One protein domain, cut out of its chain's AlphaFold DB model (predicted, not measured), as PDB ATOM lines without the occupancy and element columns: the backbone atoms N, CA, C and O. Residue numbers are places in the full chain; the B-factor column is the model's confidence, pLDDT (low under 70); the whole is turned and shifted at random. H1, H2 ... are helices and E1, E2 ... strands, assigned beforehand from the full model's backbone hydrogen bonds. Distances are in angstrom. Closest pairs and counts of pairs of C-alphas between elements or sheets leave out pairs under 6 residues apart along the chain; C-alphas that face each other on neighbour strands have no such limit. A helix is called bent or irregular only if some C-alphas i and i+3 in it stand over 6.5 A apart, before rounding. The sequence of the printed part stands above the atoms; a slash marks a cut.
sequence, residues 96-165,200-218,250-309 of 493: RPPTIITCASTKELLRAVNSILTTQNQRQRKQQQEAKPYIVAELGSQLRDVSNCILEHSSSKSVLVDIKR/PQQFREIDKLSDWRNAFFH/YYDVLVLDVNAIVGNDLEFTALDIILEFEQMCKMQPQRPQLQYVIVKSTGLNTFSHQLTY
ATOM      1  N   ARG A  96     -35.810  13.761 124.105       88.06
ATOM      2  CA  ARG A  96     -34.599  13.001 123.811       88.06
ATOM      3  C   ARG A  96     -34.486  11.890 124.855       88.06
ATOM      4  O   ARG A  96     -34.618  12.207 126.037       88.06
ATOM      5  N   PRO A  97     -34.250  10.634 124.448       90.19
ATOM      6  CA  PRO A  97     -34.098   9.546 125.399       90.19
ATOM      7  C   PRO A  97     -32.847   9.767 126.273       90.19
ATOM      8  O   PRO A  97     -31.898  10.423 125.819       90.19
ATOM      9  N   PRO A  98     -32.816   9.223 127.505       94.69
ATOM     10  CA  PRO A  98     -31.708   9.422 128.428       94.69
ATOM     11  C   PRO A  98     -30.369   8.975 127.838       94.69
ATOM     12  O   PRO A  98     -30.271   7.917 127.202       94.69
ATOM     13  N   THR A  99     -29.323   9.758 128.116       96.19
ATOM     14  CA  THR A  99     -27.936   9.362 127.828       96.19
ATOM     15  C   THR A  99     -27.486   8.354 128.880       96.19
ATOM     16  O   THR A  99     -27.491   8.675 130.067       96.19
ATOM     17  N   ILE A 100     -27.081   7.161 128.446       96.81
ATOM     18  CA  ILE A 100     -26.588   6.092 129.317       96.81
ATOM     19  C   ILE A 100     -25.059   6.182 129.349       96.81
ATOM     20  O   ILE A 100     -24.397   6.031 128.326       96.81
ATOM     21  N   ILE A 101     -24.492   6.457 130.517       96.88
ATOM     22  CA  ILE A 101     -23.054   6.593 130.742       96.88
ATOM     23  C   ILE A 101     -22.578   5.333 131.453       96.88
ATOM     24  O   ILE A 101     -22.987   5.062 132.580       96.88
ATOM     25  N   THR A 102     -21.717   4.564 130.801       96.69
ATOM     26  CA  THR A 102     -21.148   3.336 131.361       96.69
ATOM     27  C   THR A 102     -19.794   3.613 132.014       96.69
ATOM     28  O   THR A 102     -18.961   4.349 131.484       96.69
ATOM     29  N   CYS A 103     -19.586   3.025 133.189       96.38
ATOM     30  CA  CYS A 103     -18.395   3.169 134.019       96.38
ATOM     31  C   CYS A 103     -17.848   1.780 134.370       96.38
ATOM     32  O   CYS A 103     -18.579   0.933 134.882       96.38
ATOM     33  N   ALA A 104     -16.551   1.551 134.153       95.00
ATOM     34  CA  ALA A 104     -15.890   0.289 134.489       95.00
ATOM     35  C   ALA A 104     -15.457   0.211 135.968       95.00
ATOM     36  O   ALA A 104     -14.985  -0.825 136.428       95.00
ATOM     37  N   SER A 105     -15.581   1.303 136.736       94.81
ATOM     38  CA  SER A 105     -15.203   1.337 138.154       94.81
ATOM     39  C   SER A 105     -15.977   2.378 138.968       94.81
ATOM     40  O   SER A 105     -16.466   3.371 138.427       94.81
ATOM     41  N   THR A 106     -15.995   2.214 140.295       94.19
ATOM     42  CA  THR A 106     -16.524   3.210 141.249       94.19
ATOM     43  C   THR A 106     -15.874   4.582 141.074       94.19
ATOM     44  O   THR A 106     -16.553   5.600 141.145       94.19
ATOM     45  N   LYS A 107     -14.566   4.626 140.775       95.38
ATOM     46  CA  LYS A 107     -13.830   5.883 140.558       95.38
ATOM     47  C   LYS A 107     -14.299   6.623 139.302       95.38
ATOM     48  O   LYS A 107     -14.231   7.846 139.270       95.38
ATOM     49  N   GLU A 108     -14.771   5.913 138.278       96.00
ATOM     50  CA  GLU A 108     -15.420   6.534 137.118       96.00
ATOM     51  C   GLU A 108     -16.862   6.942 137.421       96.00
ATOM     52  O   GLU A 108     -17.242   8.051 137.055       96.00
ATOM     53  N   LEU A 109     -17.629   6.114 138.143       96.38
ATOM     54  CA  LEU A 109     -19.014   6.428 138.514       96.38
ATOM     55  C   LEU A 109     -19.093   7.702 139.370       96.38
ATOM     56  O   LEU A 109     -19.821   8.630 139.024       96.38
ATOM     57  N   LEU A 110     -18.268   7.795 140.416       96.12
ATOM     58  CA  LEU A 110     -18.131   8.981 141.267       96.12
ATOM     59  C   LEU A 110     -17.798  10.234 140.448       96.12
ATOM     60  O   LEU A 110     -18.416  11.284 140.616       96.12
ATOM     61  N   ARG A 111     -16.840  10.119 139.517       96.19
ATOM     62  CA  ARG A 111     -16.473  11.225 138.626       96.19
ATOM     63  C   ARG A 111     -17.622  11.602 137.696       96.19
ATOM     64  O   ARG A 111     -17.825  12.791 137.488       96.19
ATOM     65  N   ALA A 112     -18.374  10.645 137.154       96.56
ATOM     66  CA  ALA A 112     -19.530  10.902 136.296       96.56
ATOM     67  C   ALA A 112     -20.656  11.631 137.048       96.56
ATOM     68  O   ALA A 112     -21.122  12.668 136.573       96.56
ATOM     69  N   VAL A 113     -21.020  11.142 138.239       96.56
ATOM     70  CA  VAL A 113     -22.028  11.730 139.137       96.56
ATOM     71  C   VAL A 113     -21.649  13.161 139.514       96.56
ATOM     72  O   VAL A 113     -22.360  14.095 139.144       96.56
ATOM     73  N   ASN A 114     -20.479  13.362 140.132       95.75
ATOM     74  CA  ASN A 114     -19.973  14.687 140.507       95.75
ATOM     75  C   ASN A 114     -19.956  15.642 139.296       95.75
ATOM     76  O   ASN A 114     -20.447  16.772 139.352       95.75
ATOM     77  N   SER A 115     -19.459  15.159 138.152       95.31
ATOM     78  CA  SER A 115     -19.376  15.911 136.898       95.31
ATOM     79  C   SER A 115     -20.757  16.276 136.321       95.31
ATOM     80  O   SER A 115     -20.864  17.299 135.641       95.31
ATOM     81  N   ILE A 116     -21.823  15.517 136.579       95.31
ATOM     82  CA  ILE A 116     -23.192  15.894 136.195       95.31
ATOM     83  C   ILE A 116     -23.748  16.944 137.163       95.31
ATOM     84  O   ILE A 116     -24.072  18.049 136.720       95.31
ATOM     85  N   LEU A 117     -23.775  16.642 138.466       94.44
ATOM     86  CA  LEU A 117     -24.418  17.482 139.484       94.44
ATOM     87  C   LEU A 117     -23.781  18.887 139.556       94.44
ATOM     88  O   LEU A 117     -24.452  19.900 139.357       94.44
ATOM     89  N   THR A 118     -22.453  18.978 139.701       92.38
ATOM     90  CA  THR A 118     -21.746  20.276 139.813       92.38
ATOM     91  C   THR A 118     -21.903  21.174 138.583       92.38
ATOM     92  O   THR A 118     -21.893  22.402 138.688       92.38
ATOM     93  N   THR A 119     -22.034  20.589 137.389       89.12
ATOM     94  CA  THR A 119     -22.070  21.348 136.129       89.12
ATOM     95  C   THR A 119     -23.461  21.886 135.803       89.12
ATOM     96  O   THR A 119     -23.565  22.886 135.089       89.12
ATOM     97  N   GLN A 120     -24.516  21.293 136.363       85.00
ATOM     98  CA  GLN A 120     -25.848  21.891 136.367       85.00
ATOM     99  C   GLN A 120     -25.826  23.215 137.148       85.00
ATOM    100  O   GLN A 120     -26.084  24.277 136.575       85.00
ATOM    101  N   ASN A 121     -25.356  23.157 138.399       83.25
ATOM    102  CA  ASN A 121     -25.267  24.297 139.314       83.25
ATOM    103  C   ASN A 121     -24.409  25.439 138.727       83.25
ATOM    104  O   ASN A 121     -24.767  26.613 138.823       83.25
ATOM    105  N   GLN A 122     -23.304  25.111 138.040       86.81
ATOM    106  CA  GLN A 122     -22.478  26.094 137.317       86.81
ATOM    107  C   GLN A 122     -23.206  26.767 136.138       86.81
ATOM    108  O   GLN A 122     -22.957  27.941 135.863       86.81
ATOM    109  N   ARG A 123     -24.085  26.053 135.421       84.88
ATOM    110  CA  ARG A 123     -24.832  26.603 134.275       84.88
ATOM    111  C   ARG A 123     -25.967  27.523 134.714       84.88
ATOM    112  O   ARG A 123     -26.085  28.608 134.156       84.88
ATOM    113  N   GLN A 124     -26.743  27.126 135.721       83.06
ATOM    114  CA  GLN A 124     -27.858  27.929 136.238       83.06
ATOM    115  C   GLN A 124     -27.360  29.250 136.845       83.06
ATOM    116  O   GLN A 124     -27.855  30.314 136.474       83.06
ATOM    117  N   ARG A 125     -26.273  29.216 137.639       84.31
ATOM    118  CA  ARG A 125     -25.609  30.432 138.155       84.31
ATOM    119  C   ARG A 125     -25.187  31.402 137.042       84.31
ATOM    120  O   ARG A 125     -25.388  32.603 137.183       84.31
ATOM    121  N   LYS A 126     -24.662  30.905 135.911       88.31
ATOM    122  CA  LYS A 126     -24.320  31.744 134.741       88.31
ATOM    123  C   LYS A 126     -25.535  32.354 134.027       88.31
ATOM    124  O   LYS A 126     -25.358  33.293 133.262       88.31
ATOM    125  N   GLN A 127     -26.734  31.822 134.245       90.06
ATOM    126  CA  GLN A 127     -27.984  32.301 133.647       90.06
ATOM    127  C   GLN A 127     -28.804  33.182 134.605       90.06
ATOM    128  O   GLN A 127     -29.898  33.594 134.235       90.06
ATOM    129  N   GLN A 128     -28.297  33.454 135.818       87.44
ATOM    130  CA  GLN A 128     -29.011  34.151 136.903       87.44
ATOM    131  C   GLN A 128     -30.365  33.510 137.278       87.44
ATOM    132  O   GLN A 128     -31.202  34.140 137.915       87.44
ATOM    133  N   GLN A 129     -30.575  32.245 136.904       86.12
ATOM    134  CA  GLN A 129     -31.766  31.481 137.261       86.12
ATOM    135  C   GLN A 129     -31.513  30.691 138.540       86.12
ATOM    136  O   GLN A 129     -30.400  30.207 138.775       86.12
ATOM    137  N   GLU A 130     -32.561  30.528 139.347       85.44
ATOM    138  CA  GLU A 130     -32.509  29.699 140.546       85.44
ATOM    139  C   GLU A 130     -32.056  28.276 140.183       85.44
ATOM    140  O   GLU A 130     -32.576  27.631 139.265       85.44
ATOM    141  N   ALA A 131     -31.026  27.800 140.879       81.44
ATOM    142  CA  ALA A 131     -30.343  26.565 140.537       81.44
ATOM    143  C   ALA A 131     -31.118  25.344 141.048       81.44
ATOM    144  O   ALA A 131     -30.693  24.695 141.999       81.44
ATOM    145  N   LYS A 132     -32.257  25.032 140.413       89.06
ATOM    146  CA  LYS A 132     -33.030  23.813 140.693       89.06
ATOM    147  C   LYS A 132     -32.113  22.584 140.539       89.06
ATOM    148  O   LYS A 132     -31.764  22.284 139.392       89.06
ATOM    149  N   PRO A 133     -31.765  21.856 141.613       90.94
ATOM    150  CA  PRO A 133     -30.876  20.702 141.525       90.94
ATOM    151  C   PRO A 133     -31.594  19.503 140.894       90.94
ATOM    152  O   PRO A 133     -32.819  19.381 140.978       90.94
ATOM    153  N   TYR A 134     -30.831  18.605 140.272       93.94
ATOM    154  CA  TYR A 134     -31.332  17.309 139.814       93.94
ATOM    155  C   TYR A 134     -31.858  16.467 140.985       93.94
ATOM    156  O   TYR A 134     -31.229  16.400 142.046       93.94
ATOM    157  N   ILE A 135     -32.977  15.774 140.765       93.88
ATOM    158  CA  ILE A 135     -33.412  14.676 141.640       93.88
ATOM    159  C   ILE A 135     -32.756  13.381 141.148       93.88
ATOM    160  O   ILE A 135     -32.858  13.048 139.962       93.88
ATOM    161  N   VAL A 136     -32.078  12.668 142.047       95.12
ATOM    162  CA  VAL A 136     -31.328  11.443 141.742       95.12
ATOM    163  C   VAL A 136     -32.025  10.229 142.353       95.12
ATOM    164  O   VAL A 136     -32.423  10.255 143.515       95.12
ATOM    165  N   ALA A 137     -32.139   9.161 141.571       95.69
ATOM    166  CA  ALA A 137     -32.390   7.812 142.061       95.69
ATOM    167  C   ALA A 137     -31.067   7.039 142.059       95.69
ATOM    168  O   ALA A 137     -30.446   6.927 141.004       95.69
ATOM    169  N   GLU A 138     -30.631   6.501 143.196       95.81
ATOM    170  CA  GLU A 138     -29.511   5.551 143.258       95.81
ATOM    171  C   GLU A 138     -30.029   4.159 143.613       95.81
ATOM    172  O   GLU A 138     -30.637   3.989 144.665       95.81
ATOM    173  N   LEU A 139     -29.779   3.160 142.763       95.00
ATOM    174  CA  LEU A 139     -30.032   1.750 143.057       95.00
ATOM    175  C   LEU A 139     -28.695   1.011 143.197       95.00
ATOM    176  O   LEU A 139     -27.913   0.917 142.249       95.00
ATOM    177  N   GLY A 140     -28.450   0.485 144.396       88.88
ATOM    178  CA  GLY A 140     -27.198  -0.158 144.780       88.88
ATOM    179  C   GLY A 140     -26.229   0.758 145.526       88.88
ATOM    180  O   GLY A 140     -25.043   0.769 145.203       88.88
ATOM    181  N   SER A 141     -26.717   1.495 146.533       70.50
ATOM    182  CA  SER A 141     -26.009   2.517 147.345       70.50
ATOM    183  C   SER A 141     -24.792   2.011 148.174       70.50
ATOM    184  O   SER A 141     -24.335   2.633 149.127       70.50
ATOM    185  N   GLN A 142     -24.161   0.898 147.789       73.75
ATOM    186  CA  GLN A 142     -22.964   0.327 148.440       73.75
ATOM    187  C   GLN A 142     -21.712   1.208 148.276       73.75
ATOM    188  O   GLN A 142     -20.663   0.945 148.870       73.75
ATOM    189  N   LEU A 143     -21.808   2.238 147.439       69.38
ATOM    190  CA  LEU A 143     -20.732   3.111 147.010       69.38
ATOM    191  C   LEU A 143     -20.753   4.408 147.822       69.38
ATOM    192  O   LEU A 143     -21.120   5.451 147.295       69.38
ATOM    193  N   ARG A 144     -20.330   4.344 149.092       82.50
ATOM    194  CA  ARG A 144     -20.360   5.478 150.042       82.50
ATOM    195  C   ARG A 144     -19.937   6.817 149.427       82.50
ATOM    196  O   ARG A 144     -20.667   7.787 149.556       82.50
ATOM    197  N   ASP A 145     -18.817   6.865 148.706       90.44
ATOM    198  CA  ASP A 145     -18.327   8.094 148.060       90.44
ATOM    199  C   ASP A 145     -19.324   8.675 147.036       90.44
ATOM    200  O   ASP A 145     -19.439   9.890 146.886       90.44
ATOM    201  N   VAL A 146     -20.036   7.805 146.310       92.88
ATOM    202  CA  VAL A 146     -21.035   8.162 145.291       92.88
ATOM    203  C   VAL A 146     -22.320   8.622 145.962       92.88
ATOM    204  O   VAL A 146     -22.794   9.709 145.636       92.88
ATOM    205  N   SER A 147     -22.825   7.857 146.933       92.38
ATOM    206  CA  SER A 147     -23.986   8.234 147.738       92.38
ATOM    207  C   SER A 147     -23.750   9.576 148.437       92.38
ATOM    208  O   SER A 147     -24.532  10.498 148.235       92.38
ATOM    209  N   ASN A 148     -22.625   9.762 149.136       90.62
ATOM    210  CA  ASN A 148     -22.253  11.038 149.760       90.62
ATOM    211  C   ASN A 148     -22.215  12.185 148.738       90.62
ATOM    212  O   ASN A 148     -22.814  13.232 148.968       90.62
ATOM    213  N   CYS A 149     -21.598  11.976 147.569       92.75
ATOM    214  CA  CYS A 149     -21.569  12.983 146.508       92.75
ATOM    215  C   CYS A 149     -22.980  13.341 145.993       92.75
ATOM    216  O   CYS A 149     -23.223  14.499 145.646       92.75
ATOM    217  N   ILE A 150     -23.918  12.386 145.973       93.12
ATOM    218  CA  ILE A 150     -25.339  12.627 145.676       93.12
ATOM    219  C   ILE A 150     -25.992  13.439 146.801       93.12
ATOM    220  O   ILE A 150     -26.635  14.444 146.494       93.12
ATOM    221  N   LEU A 151     -25.819  13.056 148.071       90.06
ATOM    222  CA  LEU A 151     -26.387  13.771 149.224       90.06
ATOM    223  C   LEU A 151     -25.940  15.248 149.232       90.06
ATOM    224  O   LEU A 151     -26.779  16.143 149.304       90.06
ATOM    225  N   GLU A 152     -24.640  15.495 149.035       90.62
ATOM    226  CA  GLU A 152     -24.002  16.823 148.990       90.62
ATOM    227  C   GLU A 152     -24.463  17.734 147.833       90.62
ATOM    228  O   GLU A 152     -24.480  18.957 147.984       90.62
ATOM    229  N   HIS A 153     -24.750  17.176 146.648       90.25
ATOM    230  CA  HIS A 153     -24.858  17.958 145.401       90.25
ATOM    231  C   HIS A 153     -26.214  17.868 144.679       90.25
ATOM    232  O   HIS A 153     -26.398  18.550 143.664       90.25
ATOM    233  N   SER A 154     -27.142  17.026 145.141       87.62
ATOM    234  CA  SER A 154     -28.455  16.816 144.513       87.62
ATOM    235  C   SER A 154     -29.607  17.440 145.312       87.62
ATOM    236  O   SER A 154     -29.403  18.179 146.271       87.62
ATOM    237  N   SER A 155     -30.849  17.186 144.895       87.19
ATOM    238  CA  SER A 155     -32.028  17.572 145.669       87.19
ATOM    239  C   SER A 155     -32.141  16.788 146.986       87.19
ATOM    240  O   SER A 155     -31.828  15.598 147.052       87.19
ATOM    241  N   SER A 156     -32.738  17.401 148.011       85.56
ATOM    242  CA  SER A 156     -33.233  16.687 149.199       85.56
ATOM    243  C   SER A 156     -34.303  15.631 148.869       85.56
ATOM    244  O   SER A 156     -34.567  14.749 149.678       85.56
ATOM    245  N   LYS A 157     -34.892  15.687 147.665       89.75
ATOM    246  CA  LYS A 157     -35.844  14.695 147.138       89.75
ATOM    247  C   LYS A 157     -35.187  13.474 146.482       89.75
ATOM    248  O   LYS A 157     -35.908  12.620 145.971       89.75
ATOM    249  N   SER A 158     -33.858  13.401 146.436       92.44
ATOM    250  CA  SER A 158     -33.151  12.220 145.933       92.44
ATOM    251  C   SER A 158     -33.402  11.005 146.834       92.44
ATOM    252  O   SER A 158     -33.503  11.131 148.056       92.44
ATOM    253  N   VAL A 159     -33.502   9.826 146.220       92.88
ATOM    254  CA  VAL A 159     -33.832   8.557 146.887       92.88
ATOM    255  C   VAL A 159     -32.700   7.567 146.640       92.88
ATOM    256  O   VAL A 159     -32.253   7.393 145.505       92.88
ATOM    257  N   LEU A 160     -32.232   6.931 147.713       93.44
ATOM    258  CA  LEU A 160     -31.109   6.001 147.697       93.44
ATOM    259  C   LEU A 160     -31.624   4.627 148.120       93.44
ATOM    260  O   LEU A 160     -32.221   4.487 149.183       93.44
ATOM    261  N   VAL A 161     -31.417   3.616 147.287       92.25
ATOM    262  CA  VAL A 161     -31.938   2.263 147.486       92.25
ATOM    263  C   VAL A 161     -30.778   1.277 147.504       92.25
ATOM    264  O   VAL A 161     -29.924   1.296 146.615       92.25
ATOM    265  N   ASP A 162     -30.738   0.390 148.494       91.44
ATOM    266  CA  ASP A 162     -29.847  -0.777 148.493       91.44
ATOM    267  C   ASP A 162     -30.652  -2.050 148.757       91.44
ATOM    268  O   ASP A 162     -31.706  -2.031 149.398       91.44
ATOM    269  N   ILE A 163     -30.160  -3.161 148.217       90.44
ATOM    270  CA  ILE A 163     -30.796  -4.469 148.351       90.44
ATOM    271  C   ILE A 163     -30.165  -5.149 149.557       90.44
ATOM    272  O   ILE A 163     -28.953  -5.376 149.584       90.44
ATOM    273  N   LYS A 164     -30.994  -5.494 150.538       88.06
ATOM    274  CA  LYS A 164     -30.608  -6.170 151.774       88.06
ATOM    275  C   LYS A 164     -29.852  -7.456 151.460       88.06
ATOM    276  O   LYS A 164     -30.323  -8.308 150.707       88.06
ATOM    277  N   ARG A 165     -28.668  -7.622 152.049       79.88
ATOM    278  CA  ARG A 165     -27.815  -8.792 151.803       79.88
ATOM    279  C   ARG A 165     -27.765  -9.692 153.023       79.88
ATOM    280  O   ARG A 165     -27.338  -9.273 154.095       79.88
ATOM    281  N   PRO A 200     -34.188  14.747 155.450       57.66
ATOM    282  CA  PRO A 200     -34.957  13.538 155.145       57.66
ATOM    283  C   PRO A 200     -34.665  12.970 153.740       57.66
ATOM    284  O   PRO A 200     -35.592  12.597 153.016       57.66
ATOM    285  N   GLN A 201     -33.391  12.898 153.330       64.88
ATOM    286  CA  GLN A 201     -33.002  12.181 152.107       64.88
ATOM    287  C   GLN A 201     -33.248  10.682 152.312       64.88
ATOM    288  O   GLN A 201     -32.779  10.069 153.271       64.88
ATOM    289  N   GLN A 202     -34.063  10.091 151.439       79.75
ATOM    290  CA  GLN A 202     -34.698   8.810 151.741       79.75
ATOM    291  C   GLN A 202     -33.813   7.638 151.325       79.75
ATOM    292  O   GLN A 202     -33.927   7.127 150.209       79.75
ATOM    293  N   PHE A 203     -32.964   7.184 152.250       88.06
ATOM    294  CA  PHE A 203     -32.389   5.845 152.176       88.06
ATOM    295  C   PHE A 203     -33.479   4.791 152.438       88.06
ATOM    296  O   PHE A 203     -34.152   4.826 153.470       88.06
ATOM    297  N   ARG A 204     -33.658   3.853 151.506       89.62
ATOM    298  CA  ARG A 204     -34.655   2.774 151.552       89.62
ATOM    299  C   ARG A 204     -33.954   1.431 151.312       89.62
ATOM    300  O   ARG A 204     -33.443   1.183 150.225       89.62
ATOM    301  N   GLU A 205     -33.943   0.550 152.306       89.50
ATOM    302  CA  GLU A 205     -33.477  -0.834 152.132       89.50
ATOM    303  C   GLU A 205     -34.644  -1.719 151.659       89.50
ATOM    304  O   GLU A 205     -35.749  -1.611 152.194       89.50
ATOM    305  N   ILE A 206     -34.412  -2.579 150.660       92.06
ATOM    306  CA  ILE A 206     -35.411  -3.533 150.138       92.06
ATOM    307  C   ILE A 206     -34.945  -4.983 150.282       92.06
ATOM    308  O   ILE A 206     -33.782  -5.291 150.030       92.06
ATOM    309  N   ASP A 207     -35.853  -5.891 150.656       91.12
ATOM    310  CA  ASP A 207     -35.542  -7.320 150.819       91.12
ATOM    311  C   ASP A 207     -35.244  -8.026 149.481       91.12
ATOM    312  O   ASP A 207     -34.487  -9.000 149.462       91.12
ATOM    313  N   LYS A 208     -35.817  -7.565 148.357       92.62
ATOM    314  CA  LYS A 208     -35.611  -8.152 147.022       92.62
ATOM    315  C   LYS A 208     -35.440  -7.082 145.948       92.62
ATOM    316  O   LYS A 208     -36.043  -6.017 146.013       92.62
ATOM    317  N   LEU A 209     -34.700  -7.418 144.887       92.19
ATOM    318  CA  LEU A 209     -34.547  -6.564 143.700       92.19
ATOM    319  C   LEU A 209     -35.901  -6.124 143.122       92.19
ATOM    320  O   LEU A 209     -36.049  -4.960 142.772       92.19
ATOM    321  N   SER A 210     -36.886  -7.028 143.046       93.25
ATOM    322  CA  SER A 210     -38.237  -6.784 142.502       93.25
ATOM    323  C   SER A 210     -38.913  -5.520 143.034       93.25
ATOM    324  O   SER A 210     -39.704  -4.885 142.328       93.25
ATOM    325  N   ASP A 211     -38.575  -5.153 144.265       94.50
ATOM    326  CA  ASP A 211     -39.276  -4.164 145.066       94.50
ATOM    327  C   ASP A 211     -38.760  -2.739 144.773       94.50
ATOM    328  O   ASP A 211     -39.303  -1.762 145.293       94.50
ATOM    329  N   TRP A 212     -37.764  -2.591 143.881       95.06
ATOM    330  CA  TRP A 212     -37.193  -1.300 143.468       95.06
ATOM    331  C   TRP A 212     -38.265  -0.315 142.973       95.06
ATOM    332  O   TRP A 212     -38.206   0.879 143.269       95.06
ATOM    333  N   ARG A 213     -39.301  -0.813 142.287       94.94
ATOM    334  CA  ARG A 213     -40.445  -0.018 141.795       94.94
ATOM    335  C   ARG A 213     -41.221   0.640 142.939       94.94
ATOM    336  O   ARG A 213     -41.648   1.791 142.837       94.94
ATOM    337  N   ASN A 214     -41.364  -0.077 144.051       93.00
ATOM    338  CA  ASN A 214     -42.011   0.420 145.262       93.00
ATOM    339  C   ASN A 214     -41.071   1.383 145.999       93.00
ATOM    340  O   ASN A 214     -41.502   2.435 146.465       93.00
ATOM    341  N   ALA A 215     -39.769   1.085 146.009       92.06
ATOM    342  CA  ALA A 215     -38.755   1.952 146.596       92.06
ATOM    343  C   ALA A 215     -38.650   3.331 145.914       92.06
ATOM    344  O   ALA A 215     -38.449   4.306 146.627       92.06
ATOM    345  N   PHE A 216     -38.844   3.458 144.596       93.06
ATOM    346  CA  PHE A 216     -38.764   4.765 143.917       93.06
ATOM    347  C   PHE A 216     -40.109   5.433 143.618       93.06
ATOM    348  O   PHE A 216     -40.229   6.645 143.807       93.06
ATOM    349  N   PHE A 217     -41.107   4.697 143.121       91.81
ATOM    350  CA  PHE A 217     -42.313   5.306 142.540       91.81
ATOM    351  C   PHE A 217     -43.547   5.248 143.431       91.81
ATOM    352  O   PHE A 217     -44.461   6.049 143.241       91.81
ATOM    353  N   HIS A 218     -43.560   4.376 144.438       86.56
ATOM    354  CA  HIS A 218     -44.626   4.380 145.426       86.56
ATOM    355  C   HIS A 218     -44.275   5.358 146.553       86.56
ATOM    356  O   HIS A 218     -43.243   5.255 147.232       86.56
ATOM    357  N   TYR A 250     -40.448  12.031 140.550       91.75
ATOM    358  CA  TYR A 250     -39.711  12.094 139.281       91.75
ATOM    359  C   TYR A 250     -38.202  12.198 139.518       91.75
ATOM    360  O   TYR A 250     -37.764  12.787 140.505       91.75
ATOM    361  N   TYR A 251     -37.416  11.689 138.569       94.31
ATOM    362  CA  TYR A 251     -35.957  11.631 138.666       94.31
ATOM    363  C   TYR A 251     -35.312  12.146 137.375       94.31
ATOM    364  O   TYR A 251     -35.662  11.716 136.275       94.31
ATOM    365  N   ASP A 252     -34.359  13.068 137.509       95.06
ATOM    366  CA  ASP A 252     -33.568  13.597 136.393       95.06
ATOM    367  C   ASP A 252     -32.368  12.688 136.065       95.06
ATOM    368  O   ASP A 252     -31.908  12.651 134.918       95.06
ATOM    369  N   VAL A 253     -31.864  11.955 137.067       97.00
ATOM    370  CA  VAL A 253     -30.703  11.060 136.972       97.00
ATOM    371  C   VAL A 253     -31.005   9.722 137.653       97.00
ATOM    372  O   VAL A 253     -31.457   9.704 138.796       97.00
ATOM    373  N   LEU A 254     -30.686   8.616 136.981       97.31
ATOM    374  CA  LEU A 254     -30.598   7.278 137.574       97.31
ATOM    375  C   LEU A 254     -29.120   6.891 137.720       97.31
ATOM    376  O   LEU A 254     -28.353   7.007 136.764       97.31
ATOM    377  N   VAL A 255     -28.730   6.411 138.894       97.12
ATOM    378  CA  VAL A 255     -27.415   5.842 139.207       97.12
ATOM    379  C   VAL A 255     -27.618   4.373 139.562       97.12
ATOM    380  O   VAL A 255     -28.489   4.049 140.366       97.12
ATOM    381  N   LEU A 256     -26.846   3.483 138.943       96.31
ATOM    382  CA  LEU A 256     -27.009   2.036 139.075       96.31
ATOM    383  C   LEU A 256     -25.652   1.363 139.309       96.31
ATOM    384  O   LEU A 256     -24.803   1.361 138.410       96.31
ATOM    385  N   ASP A 257     -25.451   0.756 140.483       93.25
ATOM    386  CA  ASP A 257     -24.360  -0.204 140.673       93.25
ATOM    387  C   ASP A 257     -24.849  -1.623 140.392       93.25
ATOM    388  O   ASP A 257     -25.549  -2.241 141.193       93.25
ATOM    389  N   VAL A 258     -24.422  -2.176 139.259       88.12
ATOM    390  CA  VAL A 258     -24.800  -3.531 138.855       88.12
ATOM    391  C   VAL A 258     -24.196  -4.586 139.796       88.12
ATOM    392  O   VAL A 258     -24.778  -5.651 139.961       88.12
ATOM    393  N   ASN A 259     -23.119  -4.280 140.532       84.56
ATOM    394  CA  ASN A 259     -22.584  -5.176 141.568       84.56
ATOM    395  C   ASN A 259     -23.477  -5.256 142.829       84.56
ATOM    396  O   ASN A 259     -23.225  -6.097 143.702       84.56
ATOM    397  N   ALA A 260     -24.473  -4.374 142.978       80.25
ATOM    398  CA  ALA A 260     -25.490  -4.485 144.025       80.25
ATOM    399  C   ALA A 260     -26.583  -5.508 143.659       80.25
ATOM    400  O   ALA A 260     -27.158  -6.146 144.544       80.25
ATOM    401  N   ILE A 261     -26.802  -5.722 142.360       83.56
ATOM    402  CA  ILE A 261     -27.696  -6.741 141.806       83.56
ATOM    403  C   ILE A 261     -27.053  -8.131 141.976       83.56
ATOM    404  O   ILE A 261     -25.829  -8.266 142.032       83.56
ATOM    405  N   VAL A 262     -27.882  -9.171 142.090       76.88
ATOM    406  CA  VAL A 262     -27.461 -10.580 142.103       76.88
ATOM    407  C   VAL A 262     -28.156 -11.300 140.949       76.88
ATOM    408  O   VAL A 262     -29.371 -11.191 140.801       76.88
ATOM    409  N   GLY A 263     -27.385 -12.022 140.140       78.00
ATOM    410  CA  GLY A 263     -27.844 -12.752 138.958       78.00
ATOM    411  C   GLY A 263     -26.656 -13.172 138.090       78.00
ATOM    412  O   GLY A 263     -25.531 -12.741 138.345       78.00
ATOM    413  N   ASN A 264     -26.904 -13.999 137.074       75.31
ATOM    414  CA  ASN A 264     -25.883 -14.372 136.087       75.31
ATOM    415  C   ASN A 264     -25.782 -13.301 134.986       75.31
ATOM    416  O   ASN A 264     -24.695 -12.835 134.653       75.31
ATOM    417  N   ASP A 265     -26.933 -12.855 134.483       84.19
ATOM    418  CA  ASP A 265     -27.074 -11.976 133.318       84.19
ATOM    419  C   ASP A 265     -27.133 -10.489 133.708       84.19
ATOM    420  O   ASP A 265     -28.008  -9.730 133.285       84.19
ATOM    421  N   LEU A 266     -26.186 -10.073 134.550       87.94
ATOM    422  CA  LEU A 266     -26.147  -8.760 135.203       87.94
ATOM    423  C   LEU A 266     -26.256  -7.572 134.227       87.94
ATOM    424  O   LEU A 266     -26.982  -6.615 134.496       87.94
ATOM    425  N   GLU A 267     -25.578  -7.635 133.080       87.56
ATOM    426  CA  GLU A 267     -25.664  -6.644 132.000       87.56
ATOM    427  C   GLU A 267     -27.090  -6.498 131.435       87.56
ATOM    428  O   GLU A 267     -27.530  -5.380 131.158       87.56
ATOM    429  N   PHE A 268     -27.812  -7.610 131.271       87.31
ATOM    430  CA  PHE A 268     -29.173  -7.629 130.733       87.31
ATOM    431  C   PHE A 268     -30.173  -7.127 131.773       87.31
ATOM    432  O   PHE A 268     -30.958  -6.232 131.471       87.31
ATOM    433  N   THR A 269     -30.087  -7.620 133.016       91.06
ATOM    434  CA  THR A 269     -30.906  -7.140 134.141       91.06
ATOM    435  C   THR A 269     -30.732  -5.634 134.356       91.06
ATOM    436  O   THR A 269     -31.703  -4.927 134.612       91.06
ATOM    437  N   ALA A 270     -29.512  -5.112 134.198       93.50
ATOM    438  CA  ALA A 270     -29.258  -3.679 134.267       93.50
ATOM    439  C   ALA A 270     -29.932  -2.899 133.124       93.50
ATOM    440  O   ALA A 270     -30.519  -1.851 133.382       93.50
ATOM    441  N   LEU A 271     -29.883  -3.387 131.877       93.25
ATOM    442  CA  LEU A 271     -30.573  -2.743 130.749       93.25
ATOM    443  C   LEU A 271     -32.100  -2.778 130.901       93.25
ATOM    444  O   LEU A 271     -32.745  -1.767 130.632       93.25
ATOM    445  N   ASP A 272     -32.658  -3.894 131.364       92.31
ATOM    446  CA  ASP A 272     -34.093  -4.069 131.609       92.31
ATOM    447  C   ASP A 272     -34.614  -3.066 132.655       92.31
ATOM    448  O   ASP A 272     -35.500  -2.260 132.365       92.31
ATOM    449  N   ILE A 273     -33.945  -2.984 133.816       95.00
ATOM    450  CA  ILE A 273     -34.225  -1.976 134.856       95.00
ATOM    451  C   ILE A 273     -34.162  -0.551 134.286       95.00
ATOM    452  O   ILE A 273     -34.993   0.286 134.630       95.00
ATOM    453  N   ILE A 274     -33.203  -0.246 133.407       95.44
ATOM    454  CA  ILE A 274     -33.063   1.091 132.807       95.44
ATOM    455  C   ILE A 274     -34.230   1.417 131.864       95.44
ATOM    456  O   ILE A 274     -34.726   2.546 131.891       95.44
ATOM    457  N   LEU A 275     -34.675   0.460 131.043       93.88
ATOM    458  CA  LEU A 275     -35.824   0.637 130.149       93.88
ATOM    459  C   LEU A 275     -37.126   0.803 130.940       93.88
ATOM    460  O   LEU A 275     -37.902   1.722 130.664       93.88
ATOM    461  N   GLU A 276     -37.343  -0.031 131.956       94.81
ATOM    462  CA  GLU A 276     -38.541   0.027 132.790       94.81
ATOM    463  C   GLU A 276     -38.573   1.293 133.659       94.81
ATOM    464  O   GLU A 276     -39.608   1.953 133.751       94.81
ATOM    465  N   PHE A 277     -37.443   1.713 134.236       95.62
ATOM    466  CA  PHE A 277     -37.347   2.974 134.981       95.62
ATOM    467  C   PHE A 277     -37.604   4.181 134.060       95.62
ATOM    468  O   PHE A 277     -38.304   5.123 134.437       95.62
ATOM    469  N   GLU A 278     -37.108   4.150 132.817       94.12
ATOM    470  CA  GLU A 278     -37.433   5.157 131.800       94.12
ATOM    471  C   GLU A 278     -38.941   5.170 131.474       94.12
ATOM    472  O   GLU A 278     -39.528   6.248 131.340       94.12
ATOM    473  N   GLN A 279     -39.592   4.005 131.386       92.88
ATOM    474  CA  GLN A 279     -41.039   3.886 131.177       92.88
ATOM    475  C   GLN A 279     -41.850   4.399 132.379       92.88
ATOM    476  O   GLN A 279     -42.787   5.175 132.187       92.88
ATOM    477  N   MET A 280     -41.464   4.054 133.609       92.88
ATOM    478  CA  MET A 280     -42.083   4.557 134.841       92.88
ATOM    479  C   MET A 280     -42.014   6.092 134.917       92.88
ATOM    480  O   MET A 280     -43.029   6.745 135.164       92.88
ATOM    481  N   CYS A 281     -40.858   6.688 134.602       92.12
ATOM    482  CA  CYS A 281     -40.711   8.144 134.501       92.12
ATOM    483  C   CYS A 281     -41.576   8.765 133.386       92.12
ATOM    484  O   CYS A 281     -42.128   9.848 133.575       92.12
ATOM    485  N   LYS A 282     -41.732   8.101 132.230       90.50
ATOM    486  CA  LYS A 282     -42.587   8.586 131.122       90.50
ATOM    487  C   LYS A 282     -44.077   8.607 131.464       90.50
ATOM    488  O   LYS A 282     -44.797   9.424 130.894       90.50
ATOM    489  N   MET A 283     -44.540   7.751 132.375       89.75
ATOM    490  CA  MET A 283     -45.947   7.708 132.794       89.75
ATOM    491  C   MET A 283     -46.351   8.862 133.732       89.75
ATOM    492  O   MET A 283     -47.527   8.987 134.061       89.75
ATOM    493  N   GLN A 284     -45.425   9.751 134.123       87.12
ATOM    494  CA  GLN A 284     -45.731  10.944 134.923       87.12
ATOM    495  C   GLN A 284     -45.978  12.177 134.024       87.12
ATOM    496  O   GLN A 284     -45.029  12.754 133.487       87.12
ATOM    497  N   PRO A 285     -47.230  12.653 133.862       75.44
ATOM    498  CA  PRO A 285     -47.609  13.532 132.747       75.44
ATOM    499  C   PRO A 285     -47.134  14.997 132.832       75.44
ATOM    500  O   PRO A 285     -47.380  15.758 131.896       75.44
ATOM    501  N   GLN A 286     -46.485  15.424 133.925       75.25
ATOM    502  CA  GLN A 286     -46.171  16.841 134.201       75.25
ATOM    503  C   GLN A 286     -44.703  17.132 134.583       75.25
ATOM    504  O   GLN A 286     -44.401  18.216 135.088       75.25
ATOM    505  N   ARG A 287     -43.773  16.185 134.409       71.25
ATOM    506  CA  ARG A 287     -42.404  16.293 134.956       71.25
ATOM    507  C   ARG A 287     -41.308  16.213 133.880       71.25
ATOM    508  O   ARG A 287     -41.561  15.696 132.792       71.25
ATOM    509  N   PRO A 288     -40.102  16.770 134.138       74.75
ATOM    510  CA  PRO A 288     -38.959  16.565 133.253       74.75
ATOM    511  C   PRO A 288     -38.644  15.070 133.169       74.75
ATOM    512  O   PRO A 288     -38.771  14.346 134.153       74.75
ATOM    513  N   GLN A 289     -38.250  14.611 131.984       86.62
ATOM    514  CA  GLN A 289     -37.889  13.212 131.784       86.62
ATOM    515  C   GLN A 289     -36.446  12.946 132.206       86.62
ATOM    516  O   GLN A 289     -35.599  13.839 132.143       86.62
ATOM    517  N   LEU A 290     -36.190  11.691 132.570       95.31
ATOM    518  CA  LEU A 290     -34.879  11.139 132.889       95.31
ATOM    519  C   LEU A 290     -33.838  11.551 131.831       95.31
ATOM    520  O   LEU A 290     -33.947  11.193 130.657       95.31
ATOM    521  N   GLN A 291     -32.843  12.334 132.245       95.19
ATOM    522  CA  GLN A 291     -31.866  12.971 131.355       95.19
ATOM    523  C   GLN A 291     -30.600  12.117 131.231       95.19
ATOM    524  O   GLN A 291     -30.028  11.971 130.143       95.19
ATOM    525  N   TYR A 292     -30.189  11.530 132.356       97.19
ATOM    526  CA  TYR A 292     -28.982  10.725 132.486       97.19
ATOM    527  C   TYR A 292     -29.267   9.411 133.204       97.19
ATOM    528  O   TYR A 292     -30.028   9.350 134.166       97.19
ATOM    529  N   VAL A 293     -28.588   8.368 132.751       97.69
ATOM    530  CA  VAL A 293     -28.472   7.081 133.430       97.69
ATOM    531  C   VAL A 293     -26.979   6.813 133.564       97.69
ATOM    532  O   VAL A 293     -26.256   6.961 132.582       97.69
ATOM    533  N   ILE A 294     -26.491   6.465 134.750       97.50
ATOM    534  CA  ILE A 294     -25.063   6.276 135.018       97.50
ATOM    535  C   ILE A 294     -24.870   4.896 135.645       97.50
ATOM    536  O   ILE A 294     -25.393   4.627 136.723       97.50
ATOM    537  N   VAL A 295     -24.154   4.010 134.953       96.94
ATOM    538  CA  VAL A 295     -24.142   2.571 135.244       96.94
ATOM    539  C   VAL A 295     -22.725   2.088 135.506       96.94
ATOM    540  O   VAL A 295     -21.867   2.165 134.625       96.94
ATOM    541  N   LYS A 296     -22.483   1.522 136.689       95.88
ATOM    542  CA  LYS A 296     -21.260   0.771 136.978       95.88
ATOM    543  C   LYS A 296     -21.456  -0.689 136.563       95.88
ATOM    544  O   LYS A 296     -22.082  -1.458 137.281       95.88
ATOM    545  N   SER A 297     -20.912  -1.052 135.402       94.38
ATOM    546  CA  SER A 297     -20.766  -2.435 134.924       94.38
ATOM    547  C   SER A 297     -19.607  -2.502 133.926       94.38
ATOM    548  O   SER A 297     -19.546  -1.743 132.954       94.38
ATOM    549  N   THR A 298     -18.687  -3.441 134.152       92.31
ATOM    550  CA  THR A 298     -17.557  -3.698 133.249       92.31
ATOM    551  C   THR A 298     -18.026  -4.299 131.921       92.31
ATOM    552  O   THR A 298     -17.475  -3.953 130.872       92.31
ATOM    553  N   GLY A 299     -19.064  -5.145 131.937       89.94
ATOM    554  CA  GLY A 299     -19.645  -5.743 130.737       89.94
ATOM    555  C   GLY A 299     -20.346  -4.705 129.861       89.94
ATOM    556  O   GLY A 299     -19.988  -4.570 128.693       89.94
ATOM    557  N   LEU A 300     -21.240  -3.882 130.424       90.88
ATOM    558  CA  LEU A 300     -21.898  -2.797 129.685       90.88
ATOM    559  C   LEU A 300     -20.898  -1.734 129.213       90.88
ATOM    560  O   LEU A 300     -21.051  -1.208 128.111       90.88
ATOM    561  N   ASN A 301     -19.839  -1.442 129.980       91.50
ATOM    562  CA  ASN A 301     -18.774  -0.572 129.483       91.50
ATOM    563  C   ASN A 301     -18.068  -1.193 128.264       91.50
ATOM    564  O   ASN A 301     -17.986  -0.546 127.221       91.50
ATOM    565  N   THR A 302     -17.639  -2.454 128.346       89.50
ATOM    566  CA  THR A 302     -17.000  -3.176 127.227       89.50
ATOM    567  C   THR A 302     -17.909  -3.249 125.994       89.50
ATOM    568  O   THR A 302     -17.475  -2.948 124.883       89.50
ATOM    569  N   PHE A 303     -19.197  -3.527 126.187       86.12
ATOM    570  CA  PHE A 303     -20.199  -3.538 125.124       86.12
ATOM    571  C   PHE A 303     -20.390  -2.147 124.488       86.12
ATOM    572  O   PHE A 303     -20.392  -2.005 123.266       86.12
ATOM    573  N   SER A 304     -20.437  -1.082 125.294       87.56
ATOM    574  CA  SER A 304     -20.524   0.300 124.793       87.56
ATOM    575  C   SER A 304     -19.266   0.769 124.041       87.56
ATOM    576  O   SER A 304     -19.358   1.640 123.170       87.56
ATOM    577  N   HIS A 305     -18.095   0.185 124.337       85.38
ATOM    578  CA  HIS A 305     -16.881   0.339 123.530       85.38
ATOM    579  C   HIS A 305     -17.041  -0.350 122.168       85.38
ATOM    580  O   HIS A 305     -16.777   0.287 121.152       85.38
ATOM    581  N   GLN A 306     -17.509  -1.603 122.140       82.00
ATOM    582  CA  GLN A 306     -17.730  -2.372 120.907       82.00
ATOM    583  C   GLN A 306     -18.728  -1.664 119.975       82.00
ATOM    584  O   GLN A 306     -18.382  -1.345 118.838       82.00
ATOM    585  N   LEU A 307     -19.902  -1.269 120.491       77.62
ATOM    586  CA  LEU A 307     -20.900  -0.470 119.759       77.62
ATOM    587  C   LEU A 307     -20.373   0.901 119.284       77.62
ATOM    588  O   LEU A 307     -20.924   1.497 118.363       77.62
ATOM    589  N   THR A 308     -19.317   1.430 119.910       63.50
ATOM    590  CA  THR A 308     -18.714   2.727 119.562       63.50
ATOM    591  C   THR A 308     -17.711   2.644 118.402       63.50
ATOM    592  O   THR A 308     -17.451   3.677 117.782       63.50
ATOM    593  N   TYR A 309     -17.112   1.478 118.130       54.84
ATOM    594  CA  TYR A 309     -15.848   1.388 117.378       54.84
ATOM    595  C   TYR A 309     -15.946   0.873 115.932       54.84
ATOM    596  O   TYR A 309     -14.927   0.762 115.257       54.84
TER     597      TYR A 309
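This is residues 96 to 165, 200 to 218 and 250 to 309 of the 493 residues of an uncharacterized protein of Fragilariopsis cylindrus CCMP1102 (UniProt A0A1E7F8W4). A twisted sheet of six parallel strands is the middle layer of three, with the helices H1 and H2 side by side over one face and H3 and H4 over the other. The short helix H5 packs on the edge strand E1. The printed part has 149 residues, with five named helices and six named strands in the order E1 H1 E2 H2 E3 E4 H3 E5 H4 E6 H5; the sheet runs E1 E6 E5 E2 E3 E4 and the class is mixed. The whole is compact, with a radius of gyration of the C-alphas of 14.9 A and spans of 48 by 39 by 31 A.

E1, residues 99 to 103, is an edge strand beside E6, residues 292 to 296; N 101 and O 293 are within hydrogen-bond range at 2.8 A. H1, residues 106 to 126, runs along the strands over E6, at a height over the sheet of 10.9 A. E2, residues 136 to 139, is the neighbour of E5, residues 253 to 257, with N 137 and O 253 at 2.9 A, and of E3, residues 159 to 163, with N 161 and O 138 at 2.8 A. E6 and E5 are neighbours too, with N 294 and O 254 at 2.8 A. E1, H1 and E2 form a split strand-helix-strand unit, parallel strands joined through a helix with E6 and E5 between them. H2, residues 144 to 153, touches H1 at a shallow tilt of 5 degrees, the same way; their closest C-alphas, of Leu 110 and Val 146, are 5.0 A apart. E4, residues 202 to 206, is the other edge strand, beside E3, with N 204 and O 160 at 2.8 A. H3, residues 209 to 217, lies over E3 on the opposite face from H1, and is irregular, with C-alphas 210 and 213 7.2 A apart. H4, residues 266 to 282, lies over E6 and E5 on the same face as H3. E2, H2, E3 and E5, H4, E6 are strand-helix-strand units of neighbour strands; these and the split unit have right-handed crossovers. H5, residues 298 to 306, is on the sheet; its closest C-alphas to E1, of Thr 102 and Asn 301, are 4.9 A apart. In H2, H4 and H5 every O i to N i+4 pair is within hydrogen-bond range, against 15 of 17 in H1 and 3 of 5 in H3.

E1 begins at C-alpha 99 (-27.936, 9.362, 127.828). H1 measures 30.3 A and H4 24.2 A from first to last C-alpha. H5 ends at C-alpha 306 (-17.730, -2.372, 120.907).

The C-alphas farthest apart, of Gln 128 and Asn 264, are 48.6 A apart. Residues 166 to 199 and 219 to 249 are not printed, with gaps of 23.7 A and 11.0 A between C-alphas. Of the links that are printed whole, none is long. The pLDDT is under 70 at residues 143, 200 to 201 and 308 to 309.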